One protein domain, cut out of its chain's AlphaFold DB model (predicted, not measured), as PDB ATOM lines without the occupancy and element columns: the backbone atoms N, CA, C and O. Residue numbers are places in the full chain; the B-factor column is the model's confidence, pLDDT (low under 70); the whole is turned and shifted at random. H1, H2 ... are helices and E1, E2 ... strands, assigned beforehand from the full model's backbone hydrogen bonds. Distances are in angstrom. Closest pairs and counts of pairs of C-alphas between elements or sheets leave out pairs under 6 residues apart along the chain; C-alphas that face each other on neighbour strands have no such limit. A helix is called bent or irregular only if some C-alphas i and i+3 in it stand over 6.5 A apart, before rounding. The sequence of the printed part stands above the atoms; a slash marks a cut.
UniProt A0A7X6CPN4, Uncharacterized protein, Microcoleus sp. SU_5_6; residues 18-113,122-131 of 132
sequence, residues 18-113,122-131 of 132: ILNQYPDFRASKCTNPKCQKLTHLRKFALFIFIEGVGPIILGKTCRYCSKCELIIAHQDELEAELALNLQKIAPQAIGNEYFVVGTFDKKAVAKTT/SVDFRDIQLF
ATOM      1  N   ILE A  18      39.975  17.961  36.991       90.50
ATOM      2  CA  ILE A  18      41.028  18.838  37.493       90.50
ATOM      3  C   ILE A  18      42.339  18.063  37.453       90.50
ATOM      4  O   ILE A  18      42.444  16.969  38.018       90.50
ATOM      5  N   LEU A  19      43.338  18.666  36.817       90.94
ATOM      6  CA  LEU A  19      44.721  18.242  36.927       90.94
ATOM      7  C   LEU A  19      45.359  19.003  38.087       90.94
ATOM      8  O   LEU A  19      45.485  20.225  38.054       90.94
ATOM      9  N   ASN A  20      45.693  18.285  39.151       91.25
ATOM     10  CA  ASN A  20      46.328  18.858  40.322       91.25
ATOM     11  C   ASN A  20      47.840  18.961  40.100       91.25
ATOM     12  O   ASN A  20      48.523  17.938  40.068       91.25
ATOM     13  N   GLN A  21      48.328  20.195  39.992       89.12
ATOM     14  CA  GLN A  21      49.736  20.522  39.745       89.12
ATOM     15  C   GLN A  21      50.590  20.495  41.020       89.12
ATOM     16  O   GLN A  21      51.812  20.557  40.950       89.12
ATOM     17  N   TYR A  22      49.956  20.427  42.193       88.94
ATOM     18  CA  TYR A  22      50.642  20.498  43.477       88.94
ATOM     19  C   TYR A  22      50.970  19.086  43.986       88.94
ATOM     20  O   TYR A  22      50.054  18.370  44.422       88.94
ATOM     21  N   PRO A  23      52.254  18.681  43.985       83.56
ATOM     22  CA  PRO A  23      52.661  17.332  44.368       83.56
ATOM     23  C   PRO A  23      52.435  17.047  45.854       83.56
ATOM     24  O   PRO A  23      52.229  15.896  46.211       83.56
ATOM     25  N   ASP A  24      52.363  18.056  46.721       86.56
ATOM     26  CA  ASP A  24      52.117  17.840  48.155       86.56
ATOM     27  C   ASP A  24      50.625  17.884  48.521       86.56
ATOM     28  O   ASP A  24      50.192  17.366  49.553       86.56
ATOM     29  N   PHE A  25      49.785  18.463  47.658       86.31
ATOM     30  CA  PHE A  25      48.369  18.639  47.959       86.31
ATOM     31  C   PHE A  25      47.565  17.396  47.585       86.31
ATOM     32  O   PHE A  25      47.137  17.237  46.448       86.31
ATOM     33  N   ARG A  26      47.296  16.503  48.537       84.69
ATOM     34  CA  ARG A  26      46.412  15.345  48.315       84.69
ATOM     35  C   ARG A  26      44.957  15.728  48.613       84.69
ATOM     36  O   ARG A  26      44.567  15.876  49.769       84.69
ATOM     37  N   ALA A  27      44.131  15.849  47.569       83.44
ATOM     38  CA  ALA A  27      42.722  16.247  47.674       83.44
ATOM     39  C   ALA A  27      41.850  15.163  48.350       83.44
ATOM     40  O   ALA A  27      41.145  14.399  47.687       83.44
ATOM     41  N   SER A  28      41.896  15.087  49.683       86.94
ATOM     42  CA  SER A  28      41.086  14.182  50.516       86.94
ATOM     43  C   SER A  28      39.596  14.549  50.521       86.94
ATOM     44  O   SER A  28      38.730  13.682  50.653       86.94
ATOM     45  N   LYS A  29      39.294  15.835  50.322       91.12
ATOM     46  CA  LYS A  29      37.946  16.389  50.165       91.12
ATOM     47  C   LYS A  29      37.764  16.962  48.765       91.12
ATOM     48  O   LYS A  29      38.723  17.329  48.089       91.12
ATOM     49  N   CYS A  30      36.513  17.025  48.323       89.50
ATOM     50  CA  CYS A  30      36.142  17.656  47.066       89.50
ATOM     51  C   CYS A  30      36.542  19.135  47.090       89.50
ATOM     52  O   CYS A  30      36.192  19.848  48.028       89.50
ATOM     53  N   THR A  31      37.230  19.585  46.041       85.25
ATOM     54  CA  THR A  31      37.727  20.962  45.894       85.25
ATOM     55  C   THR A  31      36.615  21.988  45.684       85.25
ATOM     56  O   THR A  31      36.854  23.179  45.839       85.25
ATOM     57  N   ASN A  32      35.388  21.555  45.373       86.38
ATOM     58  CA  ASN A  32      34.234  22.446  45.328       86.38
ATOM     59  C   ASN A  32      33.848  22.875  46.761       86.38
ATOM     60  O   ASN A  32      33.395  22.017  47.537       86.38
ATOM     61  N   PRO A  33      33.932  24.179  47.106       85.81
ATOM     62  CA  PRO A  33      33.650  24.673  48.456       85.81
ATOM     63  C   PRO A  33      32.229  24.373  48.941       85.81
ATOM     64  O   PRO A  33      32.010  24.231  50.141       85.81
ATOM     65  N   LYS A  34      31.264  24.223  48.020       90.19
ATOM     66  CA  LYS A  34      29.864  23.877  48.331       90.19
ATOM     67  C   LYS A  34      29.654  22.378  48.588       90.19
ATOM     68  O   LYS A  34      28.567  21.955  48.984       90.19
ATOM     69  N   CYS A  35      30.649  21.542  48.291       90.50
ATOM     70  CA  CYS A  35      30.545  20.091  48.398       90.50
ATOM     71  C   CYS A  35      31.287  19.541  49.613       90.50
ATOM     72  O   CYS A  35      30.652  18.897  50.443       90.50
ATOM     73  N   GLN A  36      32.610  19.735  49.670       88.69
ATOM     74  CA  GLN A  36      33.522  19.272  50.734       88.69
ATOM     75  C   GLN A  36      33.420  17.786  51.142       88.69
ATOM     76  O   GLN A  36      34.024  17.365  52.129       88.69
ATOM     77  N   LYS A  37      32.693  16.956  50.381       91.25
ATOM     78  CA  LYS A  37      32.601  15.514  50.627       91.25
ATOM     79  C   LYS A  37      33.956  14.843  50.437       91.25
ATOM     80  O   LYS A  37      34.751  15.276  49.603       91.25
ATOM     81  N   LEU A  38      34.167  13.742  51.152       92.44
ATOM     82  CA  LEU A  38      35.343  12.897  50.976       92.44
ATOM     83  C   LEU A  38      35.423  12.373  49.540       92.44
ATOM     84  O   LEU A  38      34.426  11.932  48.957       92.44
ATOM     85  N   THR A  39      36.621  12.438  48.973       92.50
ATOM     86  CA  THR A  39      36.933  11.814  47.690       92.50
ATOM     87  C   THR A  39      37.409  10.387  47.933       92.50
ATOM     88  O   THR A  39      38.056  10.083  48.936       92.50
ATOM     89  N   HIS A  40      37.122   9.497  46.991       92.31
ATOM     90  CA  HIS A  40      37.612   8.122  47.032       92.31
ATOM     91  C   HIS A  40      38.469   7.821  45.810       92.31
ATOM     92  O   HIS A  40      38.390   8.508  44.791       92.31
ATOM     93  N   LEU A  41      39.314   6.804  45.927       92.69
ATOM     94  CA  LEU A  41      40.162   6.356  44.834       92.69
ATOM     95  C   LEU A  41      39.339   5.523  43.854       92.69
ATOM     96  O   LEU A  41      38.645   4.583  44.241       92.69
ATOM     97  N   ARG A  42      39.422   5.862  42.568       91.31
ATOM     98  CA  ARG A  42      38.778   5.108  41.493       91.31
ATOM     99  C   ARG A  42      39.659   5.133  40.251       91.31
ATOM    100  O   ARG A  42      40.149   6.178  39.841       91.31
ATOM    101  N   LYS A  43      39.838   3.965  39.631       90.19
ATOM    102  CA  LYS A  43      40.547   3.845  38.351       90.19
ATOM    103  C   LYS A  43      39.677   4.359  37.205       90.19
ATOM    104  O   LYS A  43      38.558   3.859  37.053       90.19
ATOM    105  N   PHE A  44      40.199   5.276  36.399       89.50
ATOM    106  CA  PHE A  44      39.599   5.791  35.166       89.50
ATOM    107  C   PHE A  44      40.506   5.497  33.974       89.50
ATOM    108  O   PHE A  44      41.719   5.416  34.119       89.50
ATOM    109  N   ALA A  45      39.910   5.316  32.798       89.38
ATOM    110  CA  ALA A  45      40.650   5.261  31.545       89.38
ATOM    111  C   ALA A  45      40.689   6.675  30.961       89.38
ATOM    112  O   ALA A  45      39.715   7.106  30.348       89.38
ATOM    113  N   LEU A  46      41.773   7.400  31.228       89.81
ATOM    114  CA  LEU A  46      41.995   8.754  30.732       89.81
ATOM    115  C   LEU A  46      42.400   8.694  29.262       89.81
ATOM    116  O   LEU A  46      43.288   7.927  28.898       89.81
ATOM    117  N   PHE A  47      41.753   9.505  28.435       88.12
ATOM    118  CA  PHE A  47      42.147   9.735  27.054       88.12
ATOM    119  C   PHE A  47      43.046  10.965  27.002       88.12
ATOM    120  O   PHE A  47      42.604  12.067  27.334       88.12
ATOM    121  N   ILE A  48      44.306  10.764  26.630       88.00
ATOM    122  CA  ILE A  48      45.347  11.789  26.671       88.00
ATOM    123  C   ILE A  48      45.909  11.940  25.264       88.00
ATOM    124  O   ILE A  48      46.241  10.950  24.619       88.00
ATOM    125  N   PHE A  49      46.004  13.166  24.776       87.06
ATOM    126  CA  PHE A  49      46.665  13.483  23.521       87.06
ATOM    127  C   PHE A  49      48.048  14.049  23.819       87.06
ATOM    128  O   PHE A  49      48.139  14.995  24.591       87.06
ATOM    129  N   ILE A  50      49.096  13.474  23.231       86.19
ATOM    130  CA  ILE A  50      50.476  13.948  23.388       86.19
ATOM    131  C   ILE A  50      50.956  14.481  22.045       86.19
ATOM    132  O   ILE A  50      50.839  13.793  21.023       86.19
ATOM    133  N   GLU A  51      51.514  15.687  22.044       82.06
ATOM    134  CA  GLU A  51      52.076  16.278  20.837       82.06
ATOM    135  C   GLU A  51      53.212  15.406  20.269       82.06
ATOM    136  O   GLU A  51      54.048  14.871  20.997       82.06
ATOM    137  N   GLY A  52      53.214  15.183  18.953       79.31
ATOM    138  CA  GLY A  52      54.229  14.370  18.266       79.31
ATOM    139  C   GLY A  52      54.065  12.845  18.376       79.31
ATOM    140  O   GLY A  52      54.670  12.120  17.588       79.31
ATOM    141  N   VAL A  53      53.212  12.337  19.275       81.12
ATOM    142  CA  VAL A  53      52.900  10.891  19.394       81.12
ATOM    143  C   VAL A  53      51.469  10.592  18.965       81.12
ATOM    144  O   VAL A  53      51.206   9.610  18.266       81.12
ATOM    145  N   GLY A  54      50.538  11.452  19.370       81.75
ATOM    146  CA  GLY A  54      49.109  11.272  19.177       81.75
ATOM    147  C   GLY A  54      48.393  10.746  20.429       81.75
ATOM    148  O   GLY A  54      48.890  10.875  21.550       81.75
ATOM    149  N   PRO A  55      47.179  10.198  20.262       83.31
ATOM    150  CA  PRO A  55      46.320   9.842  21.379       83.31
ATOM    151  C   PRO A  55      46.717   8.524  22.049       83.31
ATOM    152  O   PRO A  55      46.978   7.516  21.387       83.31
ATOM    153  N   ILE A  56      46.646   8.509  23.375       83.12
ATOM    154  CA  ILE A  56      46.876   7.354  24.236       83.12
ATOM    155  C   ILE A  56      45.738   7.212  25.252       83.12
ATOM    156  O   ILE A  56      45.044   8.171  25.593       83.12
ATOM    157  N   ILE A  57      45.544   5.993  25.755       84.62
ATOM    158  CA  ILE A  57      44.574   5.717  26.816       84.62
ATOM    159  C   ILE A  57      45.314   5.137  28.003       84.62
ATOM    160  O   ILE A  57      45.905   4.063  27.904       84.62
ATOM    161  N   LEU A  58      45.254   5.835  29.130       86.38
ATOM    162  CA  LEU A  58      45.954   5.452  30.343       86.38
ATOM    163  C   LEU A  58      44.960   5.154  31.462       86.38
ATOM    164  O   LEU A  58      44.113   5.971  31.821       86.38
ATOM    165  N   GLY A  59      45.063   3.955  32.027       88.88
ATOM    166  CA  GLY A  59      44.274   3.556  33.183       88.88
ATOM    167  C   GLY A  59      44.851   4.115  34.480       88.88
ATOM    168  O   GLY A  59      45.556   3.377  35.160       88.88
ATOM    169  N   LYS A  60      44.507   5.351  34.853       88.88
ATOM    170  CA  LYS A  60      45.011   6.027  36.057       88.88
ATOM    171  C   LYS A  60      44.059   5.873  37.244       88.88
ATOM    172  O   LYS A  60      42.839   5.977  37.103       88.88
ATOM    173  N   THR A  61      44.605   5.640  38.435       91.38
ATOM    174  CA  THR A  61      43.844   5.766  39.689       91.38
ATOM    175  C   THR A  61      43.791   7.233  40.095       91.38
ATOM    176  O   THR A  61      44.827   7.826  40.374       91.38
ATOM    177  N   CYS A  62      42.586   7.803  40.130       91.88
ATOM    178  CA  CYS A  62      42.346   9.210  40.449       91.88
ATOM    179  C   CYS A  62      41.466   9.342  41.697       91.88
ATOM    180  O   CYS A  62      40.756   8.404  42.084       91.88
ATOM    181  N   ARG A  63      41.460  10.533  42.303       92.75
ATOM    182  CA  ARG A  63      40.473  10.895  43.323       92.75
ATOM    183  C   ARG A  63      39.161  11.273  42.643       92.75
ATOM    184  O   ARG A  63      39.154  11.973  41.635       92.75
ATOM    185  N   TYR A  64      38.049  10.800  43.192       93.75
ATOM    186  CA  TYR A  64      36.724  10.993  42.618       93.75
ATOM    187  C   TYR A  64      35.714  11.448  43.667       93.75
ATOM    188  O   TYR A  64      35.614  10.873  44.756       93.75
ATOM    189  N   CYS A  65      34.938  12.473  43.318       92.50
ATOM    190  CA  CYS A  65      33.785  12.915  44.090       92.50
ATOM    191  C   CYS A  65      32.494  12.458  43.409       92.50
ATOM    192  O   CYS A  65      32.149  12.944  42.336       92.50
ATOM    193  N   SER A  66      31.727  11.588  44.070       90.06
ATOM    194  CA  SER A  66      30.452  11.088  43.541       90.06
ATOM    195  C   SER A  66      29.343  12.141  43.475       90.06
ATOM    196  O   SER A  66      28.445  12.006  42.656       90.06
ATOM    197  N   LYS A  67      29.389  13.184  44.317       89.56
ATOM    198  CA  LYS A  67      28.371  14.252  44.339       89.56
ATOM    199  C   LYS A  67      28.555  15.264  43.207       89.56
ATOM    200  O   LYS A  67      27.568  15.740  42.669       89.56
ATOM    201  N   CYS A  68      29.800  15.610  42.884       89.00
ATOM    202  CA  CYS A  68      30.114  16.585  41.835       89.00
ATOM    203  C   CYS A  68      30.492  15.935  40.502       89.00
ATOM    204  O   CYS A  68      30.815  16.658  39.573       89.00
ATOM    205  N   GLU A  69      30.534  14.601  40.442       89.81
ATOM    206  CA  GLU A  69      31.104  13.846  39.320       89.81
ATOM    207  C   GLU A  69      32.500  14.372  38.911       89.81
ATOM    208  O   GLU A  69      32.876  14.391  37.744       89.81
ATOM    209  N   LEU A  70      33.292  14.803  39.898       90.88
ATOM    210  CA  LEU A  70      34.592  15.443  39.691       90.88
ATOM    211  C   LEU A  70      35.720  14.418  39.801       90.88
ATOM    212  O   LEU A  70      35.835  13.732  40.823       90.88
ATOM    213  N   ILE A  71      36.569  14.365  38.779       92.50
ATOM    214  CA  ILE A  71      37.810  13.592  38.749       92.50
ATOM    215  C   ILE A  71      38.975  14.540  39.027       92.50
ATOM    216  O   ILE A  71      39.111  15.574  38.381       92.50
ATOM    217  N   ILE A  72      39.826  14.165  39.976       92.50
ATOM    218  CA  ILE A  72      41.045  14.893  40.320       92.50
ATOM    219  C   ILE A  72      42.214  13.939  40.083       92.50
ATOM    220  O   ILE A  72      42.360  12.936  40.794       92.50
ATOM    221  N   ALA A  73      43.005  14.222  39.052       92.62
ATOM    222  CA  ALA A  73      44.232  13.496  38.751       92.62
ATOM    223  C   ALA A  73      45.440  14.281  39.258       92.62
ATOM    224  O   ALA A  73      45.463  15.504  39.191       92.62
ATOM    225  N   HIS A  74      46.433  13.562  39.760       92.25
ATOM    226  CA  HIS A  74      47.702  14.116  40.212       92.25
ATOM    227  C   HIS A  74      48.676  14.198  39.041       92.25
ATOM    228  O   HIS A  74      48.898  13.182  38.383       92.25
ATOM    229  N   GLN A  75      49.189  15.398  38.754       91.19
ATOM    230  CA  GLN A  75      50.047  15.646  37.596       91.19
ATOM    231  C   GLN A  75      51.371  14.887  37.698       91.19
ATOM    232  O   GLN A  75      51.732  14.182  36.764       91.19
ATOM    233  N   ASP A  76      52.026  14.952  38.857       90.62
ATOM    234  CA  ASP A  76      53.262  14.234  39.186       90.62
ATOM    235  C   ASP A  76      53.135  12.727  38.929       90.62
ATOM    236  O   ASP A  76      53.944  12.118  38.229       90.62
ATOM    237  N   GLU A  77      52.065  12.117  39.442       90.62
ATOM    238  CA  GLU A  77      51.827  10.688  39.250       90.62
ATOM    239  C   GLU A  77      51.444  10.343  37.807       90.62
ATOM    240  O   GLU A  77      51.773   9.263  37.312       90.62
ATOM    241  N   LEU A  78      50.701  11.229  37.137       90.81
ATOM    242  CA  LEU A  78      50.303  11.039  35.748       90.81
ATOM    243  C   LEU A  78      51.529  11.072  34.833       90.81
ATOM    244  O   LEU A  78      51.695  10.179  34.009       90.81
ATOM    245  N   GLU A  79      52.398  12.062  35.005       90.69
ATOM    246  CA  GLU A  79      53.613  12.240  34.215       90.69
ATOM    247  C   GLU A  79      54.627  11.127  34.464       90.69
ATOM    248  O   GLU A  79      55.215  10.629  33.508       90.69
ATOM    249  N   ALA A  80      54.772  10.656  35.705       90.25
ATOM    250  CA  ALA A  80      55.603   9.494  36.005       90.25
ATOM    251  C   ALA A  80      55.114   8.237  35.261       90.25
ATOM    252  O   ALA A  80      55.903   7.528  34.629       90.25
ATOM    253  N   GLU A  81      53.802   7.973  35.273       88.50
ATOM    254  CA  GLU A  81      53.218   6.864  34.512       88.50
ATOM    255  C   GLU A  81      53.377   7.071  32.997       88.50
ATOM    256  O   GLU A  81      53.701   6.120  32.278       88.50
ATOM    257  N   LEU A  82      53.192   8.292  32.489       87.94
ATOM    258  CA  LEU A  82      53.386   8.616  31.075       87.94
ATOM    259  C   LEU A  82      54.834   8.403  30.637       87.94
ATOM    260  O   LEU A  82      55.057   7.724  29.638       87.94
ATOM    261  N   ALA A  83      55.808   8.898  31.398       88.56
ATOM    262  CA  ALA A  83      57.227   8.737  31.111       88.56
ATOM    263  C   ALA A  83      57.618   7.253  31.055       88.56
ATOM    264  O   ALA A  83      58.248   6.823  30.090       88.56
ATOM    265  N   LEU A  84      57.170   6.438  32.018       86.81
ATOM    266  CA  LEU A  84      57.419   4.990  32.020       86.81
ATOM    267  C   LEU A  84      56.827   4.277  30.794       86.81
ATOM    268  O   LEU A  84      57.418   3.324  30.277       86.81
ATOM    269  N   ASN A  85      55.657   4.716  30.323       82.00
ATOM    270  CA  ASN A  85      55.035   4.158  29.123       82.00
ATOM    271  C   ASN A  85      55.735   4.634  27.839       82.00
ATOM    272  O   ASN A  85      55.974   3.826  26.938       82.00
ATOM    273  N   LEU A  86      56.095   5.917  27.761       82.81
ATOM    274  CA  LEU A  86      56.751   6.524  26.604       82.81
ATOM    275  C   LEU A  86      58.188   6.043  26.421       82.81
ATOM    276  O   LEU A  86      58.580   5.821  25.279       82.81
ATOM    277  N   GLN A  87      58.938   5.775  27.496       85.56
ATOM    278  CA  GLN A  87      60.308   5.240  27.418       85.56
ATOM    279  C   GLN A  87      60.422   4.017  26.497       85.56
ATOM    280  O   GLN A  87      61.422   3.845  25.809       85.56
ATOM    281  N   LYS A  88      59.385   3.172  26.452       80.19
ATOM    282  CA  LYS A  88      59.374   1.939  25.651       80.19
ATOM    283  C   LYS A  88      58.967   2.145  24.192       80.19
ATOM    284  O   LYS A  88      59.148   1.233  23.391       80.19
ATOM    285  N   ILE A  89      58.335   3.270  23.859       75.56
ATOM    286  CA  ILE A  89      57.619   3.457  22.586       75.56
ATOM    287  C   ILE A  89      58.154   4.665  21.822       75.56
ATOM    288  O   ILE A  89      58.440   4.564  20.633       75.56
ATOM    289  N   ALA A  90      58.248   5.802  22.501       76.88
ATOM    290  CA  ALA A  90      58.659   7.079  21.946       76.88
ATOM    291  C   ALA A  90      59.378   7.890  23.039       76.88
ATOM    292  O   ALA A  90      58.801   8.837  23.578       76.88
ATOM    293  N   PRO A  91      60.617   7.512  23.410       80.94
ATOM    294  CA  PRO A  91      61.393   8.240  24.414       80.94
ATOM    295  C   PRO A  91      61.611   9.713  24.036       80.94
ATOM    296  O   PRO A  91      61.689  10.561  24.916       80.94
ATOM    297  N   GLN A  92      61.619  10.031  22.739       81.69
ATOM    298  CA  GLN A  92      61.725  11.394  22.212       81.69
ATOM    299  C   GLN A  92      60.527  12.300  22.533       81.69
ATOM    300  O   GLN A  92      60.609  13.498  22.303       81.69
ATOM    301  N   ALA A  93      59.413  11.742  23.009       79.62
ATOM    302  CA  ALA A  93      58.218  12.504  23.363       79.62
ATOM    303  C   ALA A  93      58.063  12.731  24.874       79.62
ATOM    304  O   ALA A  93      57.055  13.275  25.325       79.62
ATOM    305  N   ILE A  94      59.026  12.268  25.675       81.44
ATOM    306  CA  ILE A  94      59.041  12.527  27.113       81.44
ATOM    307  C   ILE A  94      59.306  14.021  27.316       81.44
ATOM    308  O   ILE A  94      60.331  14.529  26.878       81.44
ATOM    309  N   GLY A  95      58.381  14.705  27.991       79.75
ATOM    310  CA  GLY A  95      58.435  16.156  28.194       79.75
ATOM    311  C   GLY A  95      57.642  16.972  27.170       79.75
ATOM    312  O   GLY A  95      57.585  18.190  27.304       79.75
ATOM    313  N   ASN A  96      56.998  16.330  26.189       86.62
ATOM    314  CA  ASN A  96      56.093  17.023  25.271       86.62
ATOM    315  C   ASN A  96      54.808  17.472  25.977       86.62
ATOM    316  O   ASN A  96      54.360  16.848  26.947       86.62
ATOM    317  N   GLU A  97      54.169  18.508  25.430       87.19
ATOM    318  CA  GLU A  97      52.854  18.939  25.892       87.19
ATOM    319  C   GLU A  97      51.807  17.836  25.693       87.19
ATOM    320  O   GLU A  97      51.799  17.088  24.702       87.19
ATOM    321  N   TYR A  98      50.898  17.734  26.662       88.38
ATOM    322  CA  TYR A  98      49.802  16.784  26.620       88.38
ATOM    323  C   TYR A  98      48.497  17.406  27.099       88.38
ATOM    324  O   TYR A  98      48.457  18.283  27.957       88.38
ATOM    325  N   PHE A  99      47.399  16.873  26.575       88.38
ATOM    326  CA  PHE A  99      46.050  17.295  26.907       88.38
ATOM    327  C   PHE A  99      45.238  16.091  27.358       88.38
ATOM    328  O   PHE A  99      45.123  15.101  26.634       88.38
ATOM    329  N   VAL A 100      44.641  16.167  28.549       87.56
ATOM    330  CA  VAL A 100      43.675  15.157  28.996       87.56
ATOM    331  C   VAL A 100      42.304  15.541  28.451       87.56
ATOM    332  O   VAL A 100      41.671  16.486  28.908       87.56
ATOM    333  N   VAL A 101      41.860  14.806  27.442       85.50
ATOM    334  CA  VAL A 101      40.697  15.152  26.619       85.50
ATOM    335  C   VAL A 101      39.397  14.599  27.217       85.50
ATOM    336  O   VAL A 101      38.331  15.198  27.085       85.50
ATOM    337  N   GLY A 102      39.461  13.452  27.896       85.50
ATOM    338  CA  GLY A 102      38.273  12.850  28.490       85.50
ATOM    339  C   GLY A 102      38.513  11.490  29.123       85.50
ATOM    340  O   GLY A 102      39.638  11.110  29.454       85.50
ATOM    341  N   THR A 103      37.430  10.733  29.267       85.06
ATOM    342  CA  THR A 103      37.446   9.358  29.773       85.06
ATOM    343  C   THR A 103      36.717   8.401  28.843       85.06
ATOM    344  O   THR A 103      35.777   8.783  28.152       85.06
ATOM    345  N   PHE A 104      37.123   7.134  28.863       76.38
ATOM    346  CA  PHE A 104      36.336   6.041  28.296       76.38
ATOM    347  C   PHE A 104      35.575   5.295  29.389       76.38
ATOM    348  O   PHE A 104      36.084   5.090  30.498       76.38
ATOM    349  N   ASP A 105      34.378   4.808  29.055       67.31
ATOM    350  CA  ASP A 105      33.702   3.829  29.901       67.31
ATOM    351  C   ASP A 105      34.532   2.533  29.935       67.31
ATOM    352  O   ASP A 105      34.963   2.008  28.904       67.31
ATOM    353  N   LYS A 106      34.742   1.977  31.132       59.06
ATOM    354  CA  LYS A 106      35.476   0.720  31.331       59.06
ATOM    355  C   LYS A 106      34.910  -0.423  30.493       59.06
ATOM    356  O   LYS A 106      35.678  -1.289  30.086       59.06
ATOM    357  N   LYS A 107      33.602  -0.432  30.211       55.81
ATOM    358  CA  LYS A 107      32.981  -1.456  29.353       55.81
ATOM    359  C   LYS A 107      33.422  -1.356  27.887       55.81
ATOM    360  O   LYS A 107      33.471  -2.383  27.215       55.81
ATOM    361  N   ALA A 108      33.772  -0.160  27.410       55.59
ATOM    362  CA  ALA A 108      34.349   0.047  26.081       55.59
ATOM    363  C   ALA A 108      35.837  -0.347  26.046       55.59
ATOM    364  O   ALA A 108      36.314  -0.906  25.063       55.59
ATOM    365  N   VAL A 109      36.562  -0.137  27.151       50.66
ATOM    366  CA  VAL A 109      37.987  -0.499  27.271       50.66
ATOM    367  C   VAL A 109      38.189  -2.011  27.450       50.66
ATOM    368  O   VAL A 109      39.108  -2.582  26.868       50.66
ATOM    369  N   ALA A 110      37.312  -2.688  28.199       47.31
ATOM    370  CA  ALA A 110      37.411  -4.125  28.485       47.31
ATOM    371  C   ALA A 110      37.214  -5.023  27.249       47.31
ATOM    372  O   ALA A 110      37.732  -6.135  27.217       47.31
ATOM    373  N   LYS A 111      36.513  -4.542  26.214       42.41
ATOM    374  CA  LYS A 111      36.348  -5.266  24.941       42.41
ATOM    375  C   LYS A 111      37.577  -5.170  24.024       42.41
ATOM    376  O   LYS A 111      37.612  -5.829  22.991       42.41
ATOM    377  N   THR A 112      38.587  -4.386  24.408       40.97
ATOM    378  CA  THR A 112      39.664  -3.945  23.513       40.97
ATOM    379  C   THR A 112      41.041  -4.175  24.143       40.97
ATOM    380  O   THR A 112      41.855  -3.273  24.259       40.97
ATOM    381  N   THR A 113      41.356  -5.396  24.565       40.16
ATOM    382  CA  THR A 113      42.762  -5.801  24.799       40.16
ATOM    383  C   THR A 113      43.096  -6.811  23.696       40.16
ATOM    384  O   THR A 113      42.237  -7.660  23.468       40.16
ATOM    385  N   SER A 122      40.117   0.706  15.774       43.91
ATOM    386  CA  SER A 122      38.978   0.075  16.482       43.91
ATOM    387  C   SER A 122      38.308   0.934  17.554       43.91
ATOM    388  O   SER A 122      37.265   0.535  18.068       43.91
ATOM    389  N   VAL A 123      38.881   2.081  17.922       53.78
ATOM    390  CA  VAL A 123      38.244   2.995  18.877       53.78
ATOM    391  C   VAL A 123      37.348   3.949  18.106       53.78
ATOM    392  O   VAL A 123      37.847   4.769  17.336       53.78
ATOM    393  N   ASP A 124      36.030   3.860  18.309       57.97
ATOM    394  CA  ASP A 124      35.140   4.928  17.863       57.97
ATOM    395  C   ASP A 124      35.399   6.122  18.793       57.97
ATOM    396  O   ASP A 124      35.034   6.105  19.968       57.97
ATOM    397  N   PHE A 125      36.059   7.169  18.285       57.12
ATOM    398  CA  PHE A 125      36.287   8.425  19.018       57.12
ATOM    399  C   PHE A 125      34.984   9.022  19.570       57.12
ATOM    400  O   PHE A 125      34.996   9.859  20.467       57.12
ATOM    401  N   ARG A 126      33.830   8.582  19.062       57.31
ATOM    402  CA  ARG A 126      32.522   8.987  19.561       57.31
ATOM    403  C   ARG A 126      32.161   8.381  20.926       57.31
ATOM    404  O   ARG A 126      31.253   8.919  21.561       57.31
ATOM    405  N   ASP A 127      32.865   7.340  21.374       64.69
ATOM    406  CA  ASP A 127      32.726   6.717  22.701       64.69
ATOM    407  C   ASP A 127      33.573   7.410  23.781       64.69
ATOM    408  O   ASP A 127      33.597   6.983  24.939       64.69
ATOM    409  N   ILE A 128      34.263   8.497  23.424       66.69
ATOM    410  CA  ILE A 128      34.950   9.350  24.389       66.69
ATOM    411  C   ILE A 128      33.905  10.181  25.131       66.69
ATOM    412  O   ILE A 128      33.132  10.932  24.531       66.69
ATOM    413  N   GLN A 129      33.911  10.083  26.458       69.94
ATOM    414  CA  GLN A 129      33.249  11.047  27.325       69.94
ATOM    415  C   GLN A 129      34.216  12.196  27.568       69.94
ATOM    416  O   GLN A 129      35.080  12.113  28.445       69.94
ATOM    417  N   LEU A 130      34.092  13.249  26.765       73.88
ATOM    418  CA  LEU A 130      34.868  14.467  26.971       73.88
ATOM    419  C   LEU A 130      34.551  15.081  28.328       73.88
ATOM    420  O   LEU A 130      33.449  14.901  28.859       73.88
ATOM    421  N   PHE A 131      35.528  15.774  28.895       71.06
ATOM    422  CA  PHE A 131      35.282  16.548  30.100       71.06
ATOM    423  C   PHE A 131      34.411  17.767  29.781       71.06
ATOM    424  O   PHE A 131      34.502  18.330  28.690       71.06
TER     425      PHE A 131
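AT A GLANCE: This is residues 18 to 113 and 122 to 131 of the 132 residues of an uncharacterized protein of Microcoleus sp. SU_5_6 (UniProt A0A7X6CPN4). A strongly twisted six-stranded sheet is built round a long, bent hairpin, E2 and E3, with helix H1 slanting over one face of it. E4 and the short E1 continue the sheet beyond E3, E5 and the short E6 beyond E2; residues 21 to 39 make a long loop between E1 and E2. The printed part has 106 residues, with named elements in the order E1 E2 E3 E4 H1 E5 H2 E6; the class is mixed, helices and strands. The sheet runs E1 E4 E3 E2 E5 E6 and is mixed, E1 and E4 being parallel and the other neighbours antiparallel. The whole is compact, with a radius of gyration of the C-alphas of 14.5 A and spans of 41 by 31 by 18 A.

HOW THE PARTS SIT: E2, residues 40 to 50, and E3, residues 54 to 65, form an antiparallel hairpin at 157 degrees, with N 46 and O 58 2.8 A apart, within hydrogen-bond range. E2 bends by 59 degrees at residue 43, and E3 by 70 degrees at residue 61. E3 and E4, residues 70 to 74, form another hairpin, with N 72 and O 63 at 2.8 A; E2 E3 E4 is a meander, each strand the antiparallel neighbour of the one before. E4 is staggered: residues 70 to 72 pair with E3 and 72 to 74 with E1, residues 18 to 20. E1 is parallel to E4, with N 20 and O 73 at 2.8 A. Antiparallel to E2 is E5, residues 98 to 104, with N 49 and O 99 at 2.8 A. E6, residues 128 to 130, is the edge strand antiparallel to E5, with N 103 and O 129 at 2.8 A. H1, residues 75 to 86, is on the sheet at a height of 8.8 A, over E2 and only just over E3, on which 3 of its C-alphas fall. It runs slantwise to the strands, at 55 degrees to E2 on the local plane. The closest C-alphas of H1 and E3, those of Leu 78 and Lys 60, are 7.3 A apart. H2, residues 106 to 110, only grazes the sheet with residues 106 to 109. In H1 and H2 every O i to N i+4 pair is within hydrogen-bond range.

IN THESE COORDINATES: From first to last C-alpha, E3 measures 29.3 A, E2 27.5 A, E5 17.3 A, H1 15.8 A and E4 13.2 A. E2 begins with C-alpha 40 at (37.612, 8.122, 47.032). E1 begins with C-alpha 18 at (41.028, 18.838, 37.493), and E6 ends with C-alpha 130 at (34.868, 14.467, 26.971).

THE WHOLE: The two C-alphas farthest apart, those of Lys 34 and Lys 88, are 43.2 A apart. Residues 114 to 121 are not printed, and C-alphas 113 and 122 are 10.9 A apart across this cut. The links E1 to E2 and H1 to E5 are long. The mean pLDDT of the printed part is 81.9; residues 105 to 113 and 122 to 129 are under 70.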